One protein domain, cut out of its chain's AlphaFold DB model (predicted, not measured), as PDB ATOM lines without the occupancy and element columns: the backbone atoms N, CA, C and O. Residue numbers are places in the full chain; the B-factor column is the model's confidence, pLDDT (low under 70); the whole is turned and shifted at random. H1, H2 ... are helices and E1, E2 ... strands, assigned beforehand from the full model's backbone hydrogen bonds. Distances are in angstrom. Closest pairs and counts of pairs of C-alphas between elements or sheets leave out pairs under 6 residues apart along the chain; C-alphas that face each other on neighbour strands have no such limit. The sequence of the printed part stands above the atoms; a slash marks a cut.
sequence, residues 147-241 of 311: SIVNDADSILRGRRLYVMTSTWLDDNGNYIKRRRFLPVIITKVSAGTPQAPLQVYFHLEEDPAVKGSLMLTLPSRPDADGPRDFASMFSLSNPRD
ATOM      1  N   SER A 147      20.346  16.092  52.758       95.12
ATOM      2  CA  SER A 147      21.054  15.766  51.509       95.12
ATOM      3  C   SER A 147      20.496  14.516  50.833       95.12
ATOM      4  O   SER A 147      20.227  14.569  49.642       95.12
ATOM      5  N   ILE A 148      20.194  13.440  51.574       95.12
ATOM      6  CA  ILE A 148      19.619  12.225  50.963       95.12
ATOM      7  C   ILE A 148      18.241  12.478  50.336       95.12
ATOM      8  O   ILE A 148      17.902  11.871  49.322       95.12
ATOM      9  N   VAL A 149      17.445  13.383  50.916       96.94
ATOM     10  CA  VAL A 149      16.132  13.762  50.380       96.94
ATOM     11  C   VAL A 149      16.312  14.585  49.108       96.94
ATOM     12  O   VAL A 149      15.667  14.294  48.104       96.94
ATOM     13  N   ASN A 150      17.214  15.567  49.131       96.75
ATOM     14  CA  ASN A 150      17.509  16.425  47.984       96.75
ATOM     15  C   ASN A 150      18.101  15.634  46.810       96.75
ATOM     16  O   ASN A 150      17.682  15.824  45.669       96.75
ATOM     17  N   ASP A 151      19.029  14.716  47.084       96.44
ATOM     18  CA  ASP A 151      19.645  13.864  46.070       96.44
ATOM     19  C   ASP A 151      18.584  12.971  45.415       96.44
ATOM     20  O   ASP A 151      18.475  12.932  44.188       96.44
ATOM     21  N   ALA A 152      17.727  12.324  46.215       97.00
ATOM     22  CA  ALA A 152      16.616  11.531  45.696       97.00
ATOM     23  C   ALA A 152      15.619  12.374  44.884       97.00
ATOM     24  O   ALA A 152      15.186  11.948  43.812       97.00
ATOM     25  N   ASP A 153      15.267  13.570  45.363       98.06
ATOM     26  CA  ASP A 153      14.375  14.489  44.654       98.06
ATOM     27  C   ASP A 153      14.952  14.886  43.292       98.06
ATOM     28  O   ASP A 153      14.245  14.824  42.289       98.06
ATOM     29  N   SER A 154      16.249  15.194  43.230       97.81
ATOM     30  CA  SER A 154      16.932  15.559  41.984       97.81
ATOM     31  C   SER A 154      16.923  14.433  40.939       97.81
ATOM     32  O   SER A 154      16.828  14.694  39.741       97.81
ATOM     33  N   ILE A 155      16.974  13.171  41.382       96.75
ATOM     34  CA  ILE A 155      16.997  11.989  40.510       96.75
ATOM     35  C   ILE A 155      15.587  11.603  40.034       96.75
ATOM     36  O   ILE A 155      15.413  11.117  38.903       96.75
ATOM     37  N   LEU A 156      14.590  11.755  40.912       97.75
ATOM     38  CA  LEU A 156      13.245  11.215  40.717       97.75
ATOM     39  C   LEU A 156      12.231  12.245  40.223       97.75
ATOM     40  O   LEU A 156      11.341  11.859  39.470       97.75
ATOM     41  N   ARG A 157      12.320  13.521  40.612       98.31
ATOM     42  CA  ARG A 157      11.317  14.537  40.258       98.31
ATOM     43  C   ARG A 157      11.130  14.638  38.741       98.31
ATOM     44  O   ARG A 157      12.088  14.700  37.978       98.31
ATOM     45  N   GLY A 158       9.874  14.649  38.303       98.25
ATOM     46  CA  GLY A 158       9.484  14.694  36.893       98.25
ATOM     47  C   GLY A 158       9.668  13.373  36.141       98.25
ATOM     48  O   GLY A 158       9.271  13.275  34.980       98.25
ATOM     49  N   ARG A 159      10.237  12.337  36.768       98.12
ATOM     50  CA  ARG A 159      10.421  11.032  36.133       98.12
ATOM     51  C   ARG A 159       9.090  10.300  36.025       98.12
ATOM     52  O   ARG A 159       8.314  10.230  36.980       98.12
ATOM     53  N   ARG A 160       8.877   9.688  34.863       98.12
ATOM     54  CA  ARG A 160       7.818   8.711  34.627       98.12
ATOM     55  C   ARG A 160       8.260   7.335  35.119       98.12
ATOM     56  O   ARG A 160       9.296   6.839  34.677       98.12
ATOM     57  N   LEU A 161       7.484   6.730  36.009       98.19
ATOM     58  CA  LEU A 161       7.732   5.413  36.607       98.19
ATOM     59  C   LEU A 161       6.455   4.575  36.596       98.19
ATOM     60  O   LEU A 161       5.374   5.094  36.342       98.19
ATOM     61  N   TYR A 162       6.568   3.287  36.905       97.88
ATOM     62  CA  TYR A 162       5.422   2.407  37.125       97.88
ATOM     63  C   TYR A 162       5.351   2.007  38.589       97.88
ATOM     64  O   TYR A 162       6.320   1.477  39.124       97.88
ATOM     65  N   VAL A 163       4.216   2.244  39.240       96.62
ATOM     66  CA  VAL A 163       4.031   1.852  40.641       96.62
ATOM     67  C   VAL A 163       3.784   0.351  40.744       96.62
ATOM     68  O   VAL A 163       2.910  -0.186  40.074       96.62
ATOM     69  N   MET A 164       4.541  -0.352  41.579       93.94
ATOM     70  CA  MET A 164       4.488  -1.820  41.673       93.94
ATOM     71  C   MET A 164       3.521  -2.315  42.756       93.94
ATOM     72  O   MET A 164       3.093  -3.470  42.742       93.94
ATOM     73  N   THR A 165       3.114  -1.424  43.663       92.06
ATOM     74  CA  THR A 165       2.214  -1.714  44.784       92.06
ATOM     75  C   THR A 165       0.819  -1.111  44.603       92.06
ATOM     76  O   THR A 165       0.624  -0.092  43.940       92.06
ATOM     77  N   SER A 166      -0.167  -1.763  45.219       91.81
ATOM     78  CA  SER A 166      -1.571  -1.327  45.272       91.81
ATOM     79  C   SER A 166      -1.907  -0.548  46.545       91.81
ATOM     80  O   SER A 166      -3.034  -0.092  46.700       91.81
ATOM     81  N   THR A 167      -0.962  -0.411  47.473       92.44
ATOM     82  CA  THR A 167      -1.162   0.303  48.736       92.44
ATOM     83  C   THR A 167      -0.337   1.577  48.701       92.44
ATOM     84  O   THR A 167       0.890   1.509  48.702       92.44
ATOM     85  N   TRP A 168      -1.005   2.726  48.626       95.31
ATOM     86  CA  TRP A 168      -0.369   4.046  48.613       95.31
ATOM     87  C   TRP A 168      -0.702   4.795  49.898       95.31
ATOM     88  O   TRP A 168      -1.569   4.367  50.657       95.31
ATOM     89  N   LEU A 169      -0.044   5.925  50.122       96.31
ATOM     90  CA  LEU A 169      -0.429   6.909  51.125       96.31
ATOM     91  C   LEU A 169      -1.190   8.058  50.455       96.31
ATOM     92  O   LEU A 169      -0.787   8.506  49.378       96.31
ATOM     93  N   ASP A 170      -2.267   8.528  51.081       95.00
ATOM     94  CA  ASP A 170      -2.940   9.776  50.705       95.00
ATOM     95  C   ASP A 170      -2.205  11.015  51.264       95.00
ATOM     96  O   ASP A 170      -1.161  10.900  51.912       95.00
ATOM     97  N   ASP A 171      -2.748  12.212  51.017       91.31
ATOM     98  CA  ASP A 171      -2.170  13.478  51.500       91.31
ATOM     99  C   ASP A 171      -2.165  13.599  53.037       91.31
ATOM    100  O   ASP A 171      -1.389  14.376  53.590       91.31
ATOM    101  N   ASN A 172      -2.991  12.808  53.732       91.38
ATOM    102  CA  ASN A 172      -3.047  12.749  55.193       91.38
ATOM    103  C   ASN A 172      -2.119  11.664  55.771       91.38
ATOM    104  O   ASN A 172      -2.072  11.483  56.986       91.38
ATOM    105  N   GLY A 173      -1.404  10.917  54.924       88.94
ATOM    106  CA  GLY A 173      -0.559   9.800  55.342       88.94
ATOM    107  C   GLY A 173      -1.328   8.519  55.679       88.94
ATOM    108  O   GLY A 173      -0.760   7.620  56.298       88.94
ATOM    109  N   ASN A 174      -2.595   8.395  55.276       94.25
ATOM    110  CA  ASN A 174      -3.368   7.168  55.456       94.25
ATOM    111  C   ASN A 174      -3.116   6.186  54.315       94.25
ATOM    112  O   ASN A 174      -3.043   6.567  53.145       94.25
ATOM    113  N   TYR A 175      -3.065   4.895  54.646       93.56
ATOM    114  CA  TYR A 175      -2.975   3.844  53.641       93.56
ATOM    115  C   TYR A 175      -4.285   3.717  52.856       93.56
ATOM    116  O   TYR A 175      -5.351   3.483  53.422       93.56
ATOM    117  N   ILE A 176      -4.185   3.809  51.532       94.69
ATOM    118  CA  ILE A 176      -5.300   3.700  50.593       94.69
ATOM    119  C   ILE A 176      -5.034   2.604  49.559       94.69
ATOM    120  O   ILE A 176      -3.916   2.439  49.065       94.69
ATOM    121  N   LYS A 177      -6.085   1.862  49.194       92.94
ATOM    122  CA  LYS A 177      -6.018   0.864  48.120       92.94
ATOM    123  C   LYS A 177      -6.196   1.535  46.755       92.94
ATOM    124  O   LYS A 177      -7.115   2.336  46.543       92.94
ATOM    125  N   ARG A 178      -5.305   1.207  45.827       94.31
ATOM    126  CA  ARG A 178      -5.209   1.724  44.459       94.31
ATOM    127  C   ARG A 178      -4.760   0.618  43.509       94.31
ATOM    128  O   ARG A 178      -4.450  -0.495  43.929       94.31
ATOM    129  N   ARG A 179      -4.764   0.917  42.212       93.44
ATOM    130  CA  ARG A 179      -4.262  -0.014  41.201       93.44
ATOM    131  C   ARG A 179      -2.733   0.016  41.174       93.44
ATOM    132  O   ARG A 179      -2.135   1.059  41.413       93.44
ATOM    133  N   ARG A 180      -2.114  -1.117  40.857       93.62
ATOM    134  CA  ARG A 180      -0.670  -1.226  40.593       93.62
ATOM    135  C   ARG A 180      -0.384  -1.378  39.101       93.62
ATOM    136  O   ARG A 180      -1.300  -1.547  38.303       93.62
ATOM    137  N   PHE A 181       0.895  -1.364  38.752       95.81
ATOM    138  CA  PHE A 181       1.445  -1.407  37.396       95.81
ATOM    139  C   PHE A 181       1.000  -0.240  36.509       95.81
ATOM    140  O   PHE A 181       1.091  -0.317  35.286       95.81
ATOM    141  N   LEU A 182       0.529   0.846  37.127       95.94
ATOM    142  CA  LEU A 182       0.120   2.053  36.426       95.94
ATOM    143  C   LEU A 182       1.289   3.033  36.290       95.94
ATOM    144  O   LEU A 182       2.109   3.129  37.211       95.94
ATOM    145  N   PRO A 183       1.356   3.775  35.173       98.00
ATOM    146  CA  PRO A 183       2.321   4.845  35.015       98.00
ATOM    147  C   PRO A 183       1.980   6.035  35.918       98.00
ATOM    148  O   PRO A 183       0.831   6.476  36.012       98.00
ATOM    149  N   VAL A 184       3.008   6.568  36.566       98.50
ATOM    150  CA  VAL A 184       2.949   7.717  37.468       98.50
ATOM    151  C   VAL A 184       4.057   8.705  37.139       98.50
ATOM    152  O   VAL A 184       5.127   8.316  36.662       98.50
ATOM    153  N   ILE A 185       3.820   9.980  37.437       98.62
ATOM    154  CA  ILE A 185       4.833  11.035  37.355       98.62
ATOM    155  C   ILE A 185       5.197  11.469  38.769       98.62
ATOM    156  O   ILE A 185       4.327  11.860  39.552       98.62
ATOM    157  N   ILE A 186       6.486  11.405  39.104       98.62
ATOM    158  CA  ILE A 186       6.971  11.858  40.407       98.62
ATOM    159  C   ILE A 186       6.929  13.386  40.472       98.62
ATOM    160  O   ILE A 186       7.455  14.077  39.603       98.62
ATOM    161  N   THR A 187       6.339  13.921  41.535       98.50
ATOM    162  CA  THR A 187       6.142  15.367  41.729       98.50
ATOM    163  C   THR A 187       7.147  15.980  42.693       98.50
ATOM    164  O   THR A 187       7.603  17.104  42.475       98.50
ATOM    165  N   LYS A 188       7.481  15.252  43.762       98.12
ATOM    166  CA  LYS A 188       8.457  15.644  44.780       98.12
ATOM    167  C   LYS A 188       8.901  14.433  45.596       98.12
ATOM    168  O   LYS A 188       8.153  13.462  45.734       98.12
ATOM    169  N   VAL A 189      10.062  14.548  46.218       98.06
ATOM    170  CA  VAL A 189      10.511  13.707  47.326       98.06
ATOM    171  C   VAL A 189      10.660  14.590  48.562       98.06
ATOM    172  O   VAL A 189      11.198  15.692  48.485       98.06
ATOM    173  N   SER A 190      10.144  14.140  49.704       95.81
ATOM    174  CA  SER A 190      10.329  14.811  50.995       95.81
ATOM    175  C   SER A 190      10.868  13.851  52.048       95.81
ATOM    176  O   SER A 190      10.938  12.639  51.828       95.81
ATOM    177  N   ALA A 191      11.216  14.399  53.210       94.00
ATOM    178  CA  ALA A 191      11.497  13.602  54.392       94.00
ATOM    179  C   ALA A 191      10.272  12.737  54.743       94.00
ATOM    180  O   ALA A 191       9.143  13.232  54.746       94.00
ATOM    181  N   GLY A 192      10.512  11.448  54.977       92.62
ATOM    182  CA  GLY A 192       9.526  10.479  55.447       92.62
ATOM    183  C   GLY A 192       9.689  10.198  56.939       92.62
ATOM    184  O   GLY A 192       9.547  11.082  57.778       92.62
ATOM    185  N   THR A 193      10.011   8.951  57.276       88.62
ATOM    186  CA  THR A 193      10.237   8.494  58.658       88.62
ATOM    187  C   THR A 193      11.684   8.041  58.853       88.62
ATOM    188  O   THR A 193      12.344   7.691  57.877       88.62
ATOM    189  N   PRO A 194      12.204   7.945  60.088       83.88
ATOM    190  CA  PRO A 194      13.553   7.421  60.310       83.88
ATOM    191  C   PRO A 194      13.791   6.031  59.694       83.88
ATOM    192  O   PRO A 194      14.904   5.728  59.259       83.88
ATOM    193  N   GLN A 195      12.759   5.181  59.622       84.62
ATOM    194  CA  GLN A 195      12.823   3.839  59.031       84.62
ATOM    195  C   GLN A 195      12.738   3.867  57.498       84.62
ATOM    196  O   GLN A 195      13.412   3.076  56.845       84.62
ATOM    197  N   ALA A 196      11.965   4.790  56.929       90.31
ATOM    198  CA  ALA A 196      11.820   4.990  55.491       90.31
ATOM    199  C   ALA A 196      11.974   6.491  55.175       90.31
ATOM    200  O   ALA A 196      10.975   7.220  55.151       90.31
ATOM    201  N   PRO A 197      13.226   6.976  55.031       92.69
ATOM    202  CA  PRO A 197      13.545   8.405  55.070       92.69
ATOM    203  C   PRO A 197      13.059   9.187  53.855       92.69
ATOM    204  O   PRO A 197      12.987  10.412  53.925       92.69
ATOM    205  N   LEU A 198      12.710   8.508  52.763       95.19
ATOM    206  CA  LEU A 198      12.207   9.144  51.554       95.19
ATOM    207  C   LEU A 198      10.697   8.939  51.461       95.19
ATOM    208  O   LEU A 198      10.231   7.804  51.468       95.19
ATOM    209  N   GLN A 199       9.936  10.018  51.311       96.62
ATOM    210  CA  GLN A 199       8.539   9.962  50.896       96.62
ATOM    211  C   GLN A 199       8.418  10.516  49.479       96.62
ATOM    212  O   GLN A 199       8.636  11.702  49.238       96.62
ATOM    213  N   VAL A 200       8.088   9.643  48.533       98.00
ATOM    214  CA  VAL A 200       8.013   9.949  47.103       98.00
ATOM    215  C   VAL A 200       6.561  10.188  46.726       98.00
ATOM    216  O   VAL A 200       5.741   9.278  46.825       98.00
ATOM    217  N   TYR A 201       6.246  11.399  46.280       98.50
ATOM    218  CA  TYR A 201       4.902  11.812  45.886       98.50
ATOM    219  C   TYR A 201       4.757  11.762  44.377       98.50
ATOM    220  O   TYR A 201       5.654  12.169  43.634       98.50
ATOM    221  N   PHE A 202       3.591  11.353  43.911       98.50
ATOM    222  CA  PHE A 202       3.297  11.224  42.496       98.50
ATOM    223  C   PHE A 202       1.815  11.445  42.207       98.50
ATOM    224  O   PHE A 202       0.971  11.430  43.104       98.50
ATOM    225  N   HIS A 203       1.507  11.625  40.929       98.12
ATOM    226  CA  HIS A 203       0.154  11.502  40.404       98.12
ATOM    227  C   HIS A 203       0.118  10.449  39.298       98.12
ATOM    228  O   HIS A 203       1.154  10.134  38.701       98.12
ATOM    229  N   LEU A 204      -1.064   9.900  39.022       97.12
ATOM    230  CA  LEU A 204      -1.261   9.066  37.839       97.12
ATOM    231  C   LEU A 204      -0.987   9.880  36.574       97.12
ATOM    232  O   LEU A 204      -1.328  11.060  36.490       97.12
ATOM    233  N   GLU A 205      -0.369   9.245  35.582       97.56
ATOM    234  CA  GLU A 205      -0.147   9.874  34.276       97.56
ATOM    235  C   GLU A 205      -1.471  10.160  33.552       97.56
ATOM    236  O   GLU A 205      -1.630  11.224  32.962       97.56
ATOM    237  N   GLU A 206      -2.429   9.230  33.626       95.62
ATOM    238  CA  GLU A 206      -3.734   9.343  32.960       95.62
ATOM    239  C   GLU A 206      -4.690  10.337  33.636       95.62
ATOM    240  O   GLU A 206      -5.531  10.932  32.964       95.62
ATOM    241  N   ASP A 207      -4.556  10.526  34.950       96.31
ATOM    242  CA  ASP A 207      -5.390  11.430  35.740       96.31
ATOM    243  C   ASP A 207      -4.566  12.095  36.860       96.31
ATOM    244  O   ASP A 207      -4.408  11.531  37.950       96.31
ATOM    245  N   PRO A 208      -4.060  13.320  36.630       96.19
ATOM    246  CA  PRO A 208      -3.288  14.062  37.623       96.19
ATOM    247  C   PRO A 208      -4.043  14.398  38.921       96.19
ATOM    248  O   PRO A 208      -3.409  14.784  39.910       96.19
ATOM    249  N   ALA A 209      -5.378  14.276  38.949       95.88
ATOM    250  CA  ALA A 209      -6.156  14.444  40.175       95.88
ATOM    251  C   ALA A 209      -5.957  13.265  41.142       95.88
ATOM    252  O   ALA A 209      -6.070  13.437  42.358       95.88
ATOM    253  N   VAL A 210      -5.605  12.082  40.628       95.50
ATOM    254  CA  VAL A 210      -5.307  10.906  41.445       95.50
ATOM    255  C   VAL A 210      -3.853  10.955  41.897       95.50
ATOM    256  O   VAL A 210      -2.926  10.633  41.151       95.50
ATOM    257  N   LYS A 211      -3.664  11.335  43.158       96.62
ATOM    258  CA  LYS A 211      -2.357  11.478  43.803       96.62
ATOM    259  C   LYS A 211      -2.109  10.379  44.825       96.62
ATOM    260  O   LYS A 211      -3.040   9.737  45.319       96.62
ATOM    261  N   GLY A 212      -0.840  10.185  45.146       97.12
ATOM    262  CA  GLY A 212      -0.421   9.347  46.253       97.12
ATOM    263  C   GLY A 212       1.050   9.534  46.574       97.12
ATOM    264  O   GLY A 212       1.782  10.248  45.885       97.12
ATOM    265  N   SER A 213       1.489   8.868  47.633       98.00
ATOM    266  CA  SER A 213       2.903   8.768  47.955       98.00
ATOM    267  C   SER A 213       3.291   7.382  48.455       98.00
ATOM    268  O   SER A 213       2.447   6.587  48.874       98.00
ATOM    269  N   LEU A 214       4.586   7.083  48.382       96.88
ATOM    270  CA  LEU A 214       5.192   5.872  48.926       96.88
ATOM    271  C   LEU A 214       6.398   6.237  49.785       96.88
ATOM    272  O   LEU A 214       7.166   7.134  49.445       96.88
ATOM    273  N   MET A 215       6.564   5.524  50.895       94.62
ATOM    274  CA  MET A 215       7.754   5.623  51.734       94.62
ATOM    275  C   MET A 215       8.792   4.600  51.281       94.62
ATOM    276  O   MET A 215       8.458   3.419  51.175       94.62
ATOM    277  N   LEU A 216      10.030   5.042  51.054       93.12
ATOM    278  CA  LEU A 216      11.136   4.203  50.598       93.12
ATOM    279  C   LEU A 216      12.265   4.116  51.626       93.12
ATOM    280  O   LEU A 216      12.568   5.077  52.342       93.12
ATOM    281  N   THR A 217      12.914   2.958  51.662       89.69
ATOM    282  CA  THR A 217      14.187   2.737  52.355       89.69
ATOM    283  C   THR A 217      15.367   3.112  51.454       89.69
ATOM    284  O   THR A 217      15.255   3.146  50.229       89.69
ATOM    285  N   LEU A 218      16.516   3.422  52.065       84.69
ATOM    286  CA  LEU A 218      17.757   3.662  51.320       84.69
ATOM    287  C   LEU A 218      18.442   2.337  50.969       84.69
ATOM    288  O   LEU A 218      18.458   1.455  51.828       84.69
ATOM    289  N   PRO A 219      19.111   2.227  49.807       73.94
ATOM    290  CA  PRO A 219      19.867   1.028  49.434       73.94
ATOM    291  C   PRO A 219      21.014   0.680  50.394       73.94
ATOM    292  O   PRO A 219      21.392  -0.476  50.519       73.94
ATOM    293  N   SER A 220      21.584   1.679  51.076       65.88
ATOM    294  CA  SER A 220      22.762   1.525  51.940       65.88
ATOM    295  C   SER A 220      22.469   0.927  53.321       65.88
ATOM    296  O   SER A 220      23.381   0.823  54.143       65.88
ATOM    297  N   ARG A 221      21.212   0.589  53.626       64.00
ATOM    298  CA  ARG A 221      20.865  -0.100  54.872       64.00
ATOM    299  C   ARG A 221      21.036  -1.618  54.685       64.00
ATOM    300  O   ARG A 221      20.538  -2.146  53.704       64.00
ATOM    301  N   PRO A 222      21.733  -2.348  55.573       46.41
ATOM    302  CA  PRO A 222      21.917  -3.804  55.444       46.41
ATOM    303  C   PRO A 222      20.601  -4.604  55.418       46.41
ATOM    304  O   PRO A 222      20.557  -5.722  54.923       46.41
ATOM    305  N   ASP A 223      19.530  -4.010  55.939       48.91
ATOM    306  CA  ASP A 223      18.138  -4.458  55.928       48.91
ATOM    307  C   ASP A 223      17.319  -3.876  54.750       48.91
ATOM    308  O   ASP A 223      16.096  -4.005  54.717       48.91
ATOM    309  N   ALA A 224      17.969  -3.238  53.766       47.53
ATOM    310  CA  ALA A 224      17.340  -2.617  52.594       47.53
ATOM    311  C   ALA A 224      16.757  -3.608  51.580       47.53
ATOM    312  O   ALA A 224      16.014  -3.172  50.710       47.53
ATOM    313  N   ASP A 225      16.980  -4.916  51.746       44.00
ATOM    314  CA  ASP A 225      16.139  -5.955  51.125       44.00
ATOM    315  C   ASP A 225      14.733  -6.031  51.771       44.00
ATOM    316  O   ASP A 225      13.928  -6.915  51.473       44.00
ATOM    317  N   GLY A 226      14.415  -5.103  52.680       53.00
ATOM    318  CA  GLY A 226      13.074  -4.877  53.189       53.00
ATOM    319  C   GLY A 226      12.090  -4.467  52.082       53.00
ATOM    320  O   GLY A 226      12.477  -3.930  51.046       53.00
ATOM    321  N   PRO A 227      10.777  -4.649  52.304       62.66
ATOM    322  CA  PRO A 227       9.731  -4.583  51.274       62.66
ATOM    323  C   PRO A 227       9.471  -3.184  50.682       62.66
ATOM    324  O   PRO A 227       8.421  -2.980  50.079       62.66
ATOM    325  N   ARG A 228      10.344  -2.197  50.925       82.56
ATOM    326  CA  ARG A 228      10.165  -0.784  50.551       82.56
ATOM    327  C   ARG A 228      11.385  -0.156  49.877       82.56
ATOM    328  O   ARG A 228      11.516   1.067  49.891       82.56
ATOM    329  N   ASP A 229      12.278  -0.954  49.303       87.19
ATOM    330  CA  ASP A 229      13.315  -0.405  48.429       87.19
ATOM    331  C   ASP A 229      12.700   0.184  47.142       87.19
ATOM    332  O   ASP A 229      11.518   0.005  46.832       87.19
ATOM    333  N   PHE A 230      13.501   0.913  46.365       91.00
ATOM    334  CA  PHE A 230      13.007   1.496  45.117       91.00
ATOM    335  C   PHE A 230      12.539   0.428  44.119       91.00
ATOM    336  O   PHE A 230      11.498   0.609  43.492       91.00
ATOM    337  N   ALA A 231      13.270  -0.683  43.989       89.00
ATOM    338  CA  ALA A 231      12.998  -1.703  42.977       89.00
ATOM    339  C   ALA A 231      11.738  -2.543  43.268       89.00
ATOM    340  O   ALA A 231      11.138  -3.083  42.339       89.00
ATOM    341  N   SER A 232      11.312  -2.644  44.528       87.56
ATOM    342  CA  SER A 232      10.041  -3.270  44.921       87.56
ATOM    343  C   SER A 232       8.843  -2.333  44.773       87.56
ATOM    344  O   SER A 232       7.715  -2.804  44.620       87.56
ATOM    345  N   MET A 233       9.070  -1.016  44.799       92.88
ATOM    346  CA  MET A 233       8.011  -0.004  44.798       92.88
ATOM    347  C   MET A 233       7.756   0.611  43.423       92.88
ATOM    348  O   MET A 233       6.606   0.924  43.096       92.88
ATOM    349  N   PHE A 234       8.800   0.746  42.608       95.38
ATOM    350  CA  PHE A 234       8.744   1.350  41.285       95.38
ATOM    351  C   PHE A 234       9.512   0.531  40.247       95.38
ATOM    352  O   PHE A 234      10.547  -0.065  40.535       95.38
ATOM    353  N   SER A 235       9.037   0.562  39.002       95.44
ATOM    354  CA  SER A 235       9.781   0.076  37.837       95.44
ATOM    355  C   SER A 235      10.049   1.202  36.843       95.44
ATOM    356  O   SER A 235       9.221   2.098  36.650       95.44
ATOM    357  N   LEU A 236      11.218   1.144  36.200       96.19
ATOM    358  CA  LEU A 236      11.595   2.046  35.110       96.19
ATOM    359  C   LEU A 236      10.932   1.659  33.782       96.19
ATOM    360  O   LEU A 236      10.824   2.493  32.885       96.19
ATOM    361  N   SER A 237      10.512   0.400  33.649       95.06
ATOM    362  CA  SER A 237       9.923  -0.158  32.429       95.06
ATOM    363  C   SER A 237       8.472  -0.550  32.672       95.06
ATOM    364  O   SER A 237       8.067  -0.777  33.808       95.06
ATOM    365  N   ASN A 238       7.679  -0.646  31.606       95.44
ATOM    366  CA  ASN A 238       6.291  -1.075  31.723       95.44
ATOM    367  C   ASN A 238       6.224  -2.550  32.152       95.44
ATOM    368  O   ASN A 238       6.624  -3.410  31.363       95.44
ATOM    369  N   PRO A 239       5.665  -2.888  33.332       94.00
ATOM    370  CA  PRO A 239       5.572  -4.281  33.767       94.00
ATOM    371  C   PRO A 239       4.784  -5.150  32.782       94.00
ATOM    372  O   PRO A 239       5.069  -6.335  32.636       94.00
ATOM    373  N   ARG A 240       3.830  -4.556  32.049       93.75
ATOM    374  CA  ARG A 240       3.020  -5.255  31.044       93.75
ATOM    375  C   ARG A 240       3.845  -5.823  29.889       93.75
ATOM    376  O   ARG A 240       3.440  -6.817  29.291       93.75
ATOM    377  N   ASP A 241       5.001  -5.239  29.579       93.69
ATOM    378  CA  ASP A 241       5.826  -5.685  28.451       93.69
ATOM    379  C   ASP A 241       6.403  -7.090  28.665       93.69
ATOM    380  O   ASP A 241       6.664  -7.794  27.687       93.69
TER     381      ASP A 241
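What this domain is: This is residues 147 to 241 of the 311 residues of an uncharacterized protein of Candidatus Amulumruptor caecigallinarius (UniProt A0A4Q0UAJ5). A strongly twisted sheet of four strands, E1 - E4 - E5 - E6, curls like part of a barrel wall, with H1 along E4 on one face and the small hairpin E2 and E3 beside edge strand E6. Short H2 sits beside the sheet, near both edge strands. The 95 printed residues run H1 E1 E2 E3 E4 E5 E6 H2, a mixed class with 46 residues in named elements, under half; both sheets are antiparallel. The whole is compact and rounded, with a radius of gyration of the C-alphas of 12.4 A and spans of 34 by 30 by 25 A.

Where its parts are: H1, residues 147 to 156, begins at C-alpha 147 (21.054, 15.766, 51.509) and measures 14.1 A. E1 is residues 160 to 163, E2 167 to 169 and E3 175 to 177. E4, residues 183 to 191, measures 23.2 A and bends by 60 degrees at residue 187. E5, 198 to 204, measures 19.2 A; E6, 211 to 216, measures 16.8 A. H2, 230 to 233, ends at C-alpha 233 (8.011, -0.004, 44.798).

How they stand to each other: H1 is on the sheet at a height of 8.1 A, along E4 at 12 degrees on the local plane; the C-alphas of Asp 153 and Val 189 are closest, 4.8 A apart. Within hydrogen-bond range are N 161 and O 184 between E1 and E4, 2.9 A, and N 168 and O 176 between E2 and E3, 3.0 A. E4 E5 E6 form a meander, each strand the antiparallel neighbour of the one before, with N 187 and O 201 at 2.8 A and N 200 and O 214 at 2.8 A. The closest C-alphas of E2 and E6, Leu 169 and Ser 213, are 5.0 A apart. Those of E6 and H2, Leu 216 and Phe 230, are 6.4 A apart. Every O i to N i+4 pair of H1 is within hydrogen-bond range; H2 is too short for one.

The domain as a whole: The C-alphas of Asp 207 and Pro 222 are the farthest apart, 37.0 A. The printed part has no cut. The link from E6 to H2 is long, and within it residues 220 to 227 have pLDDT under 70.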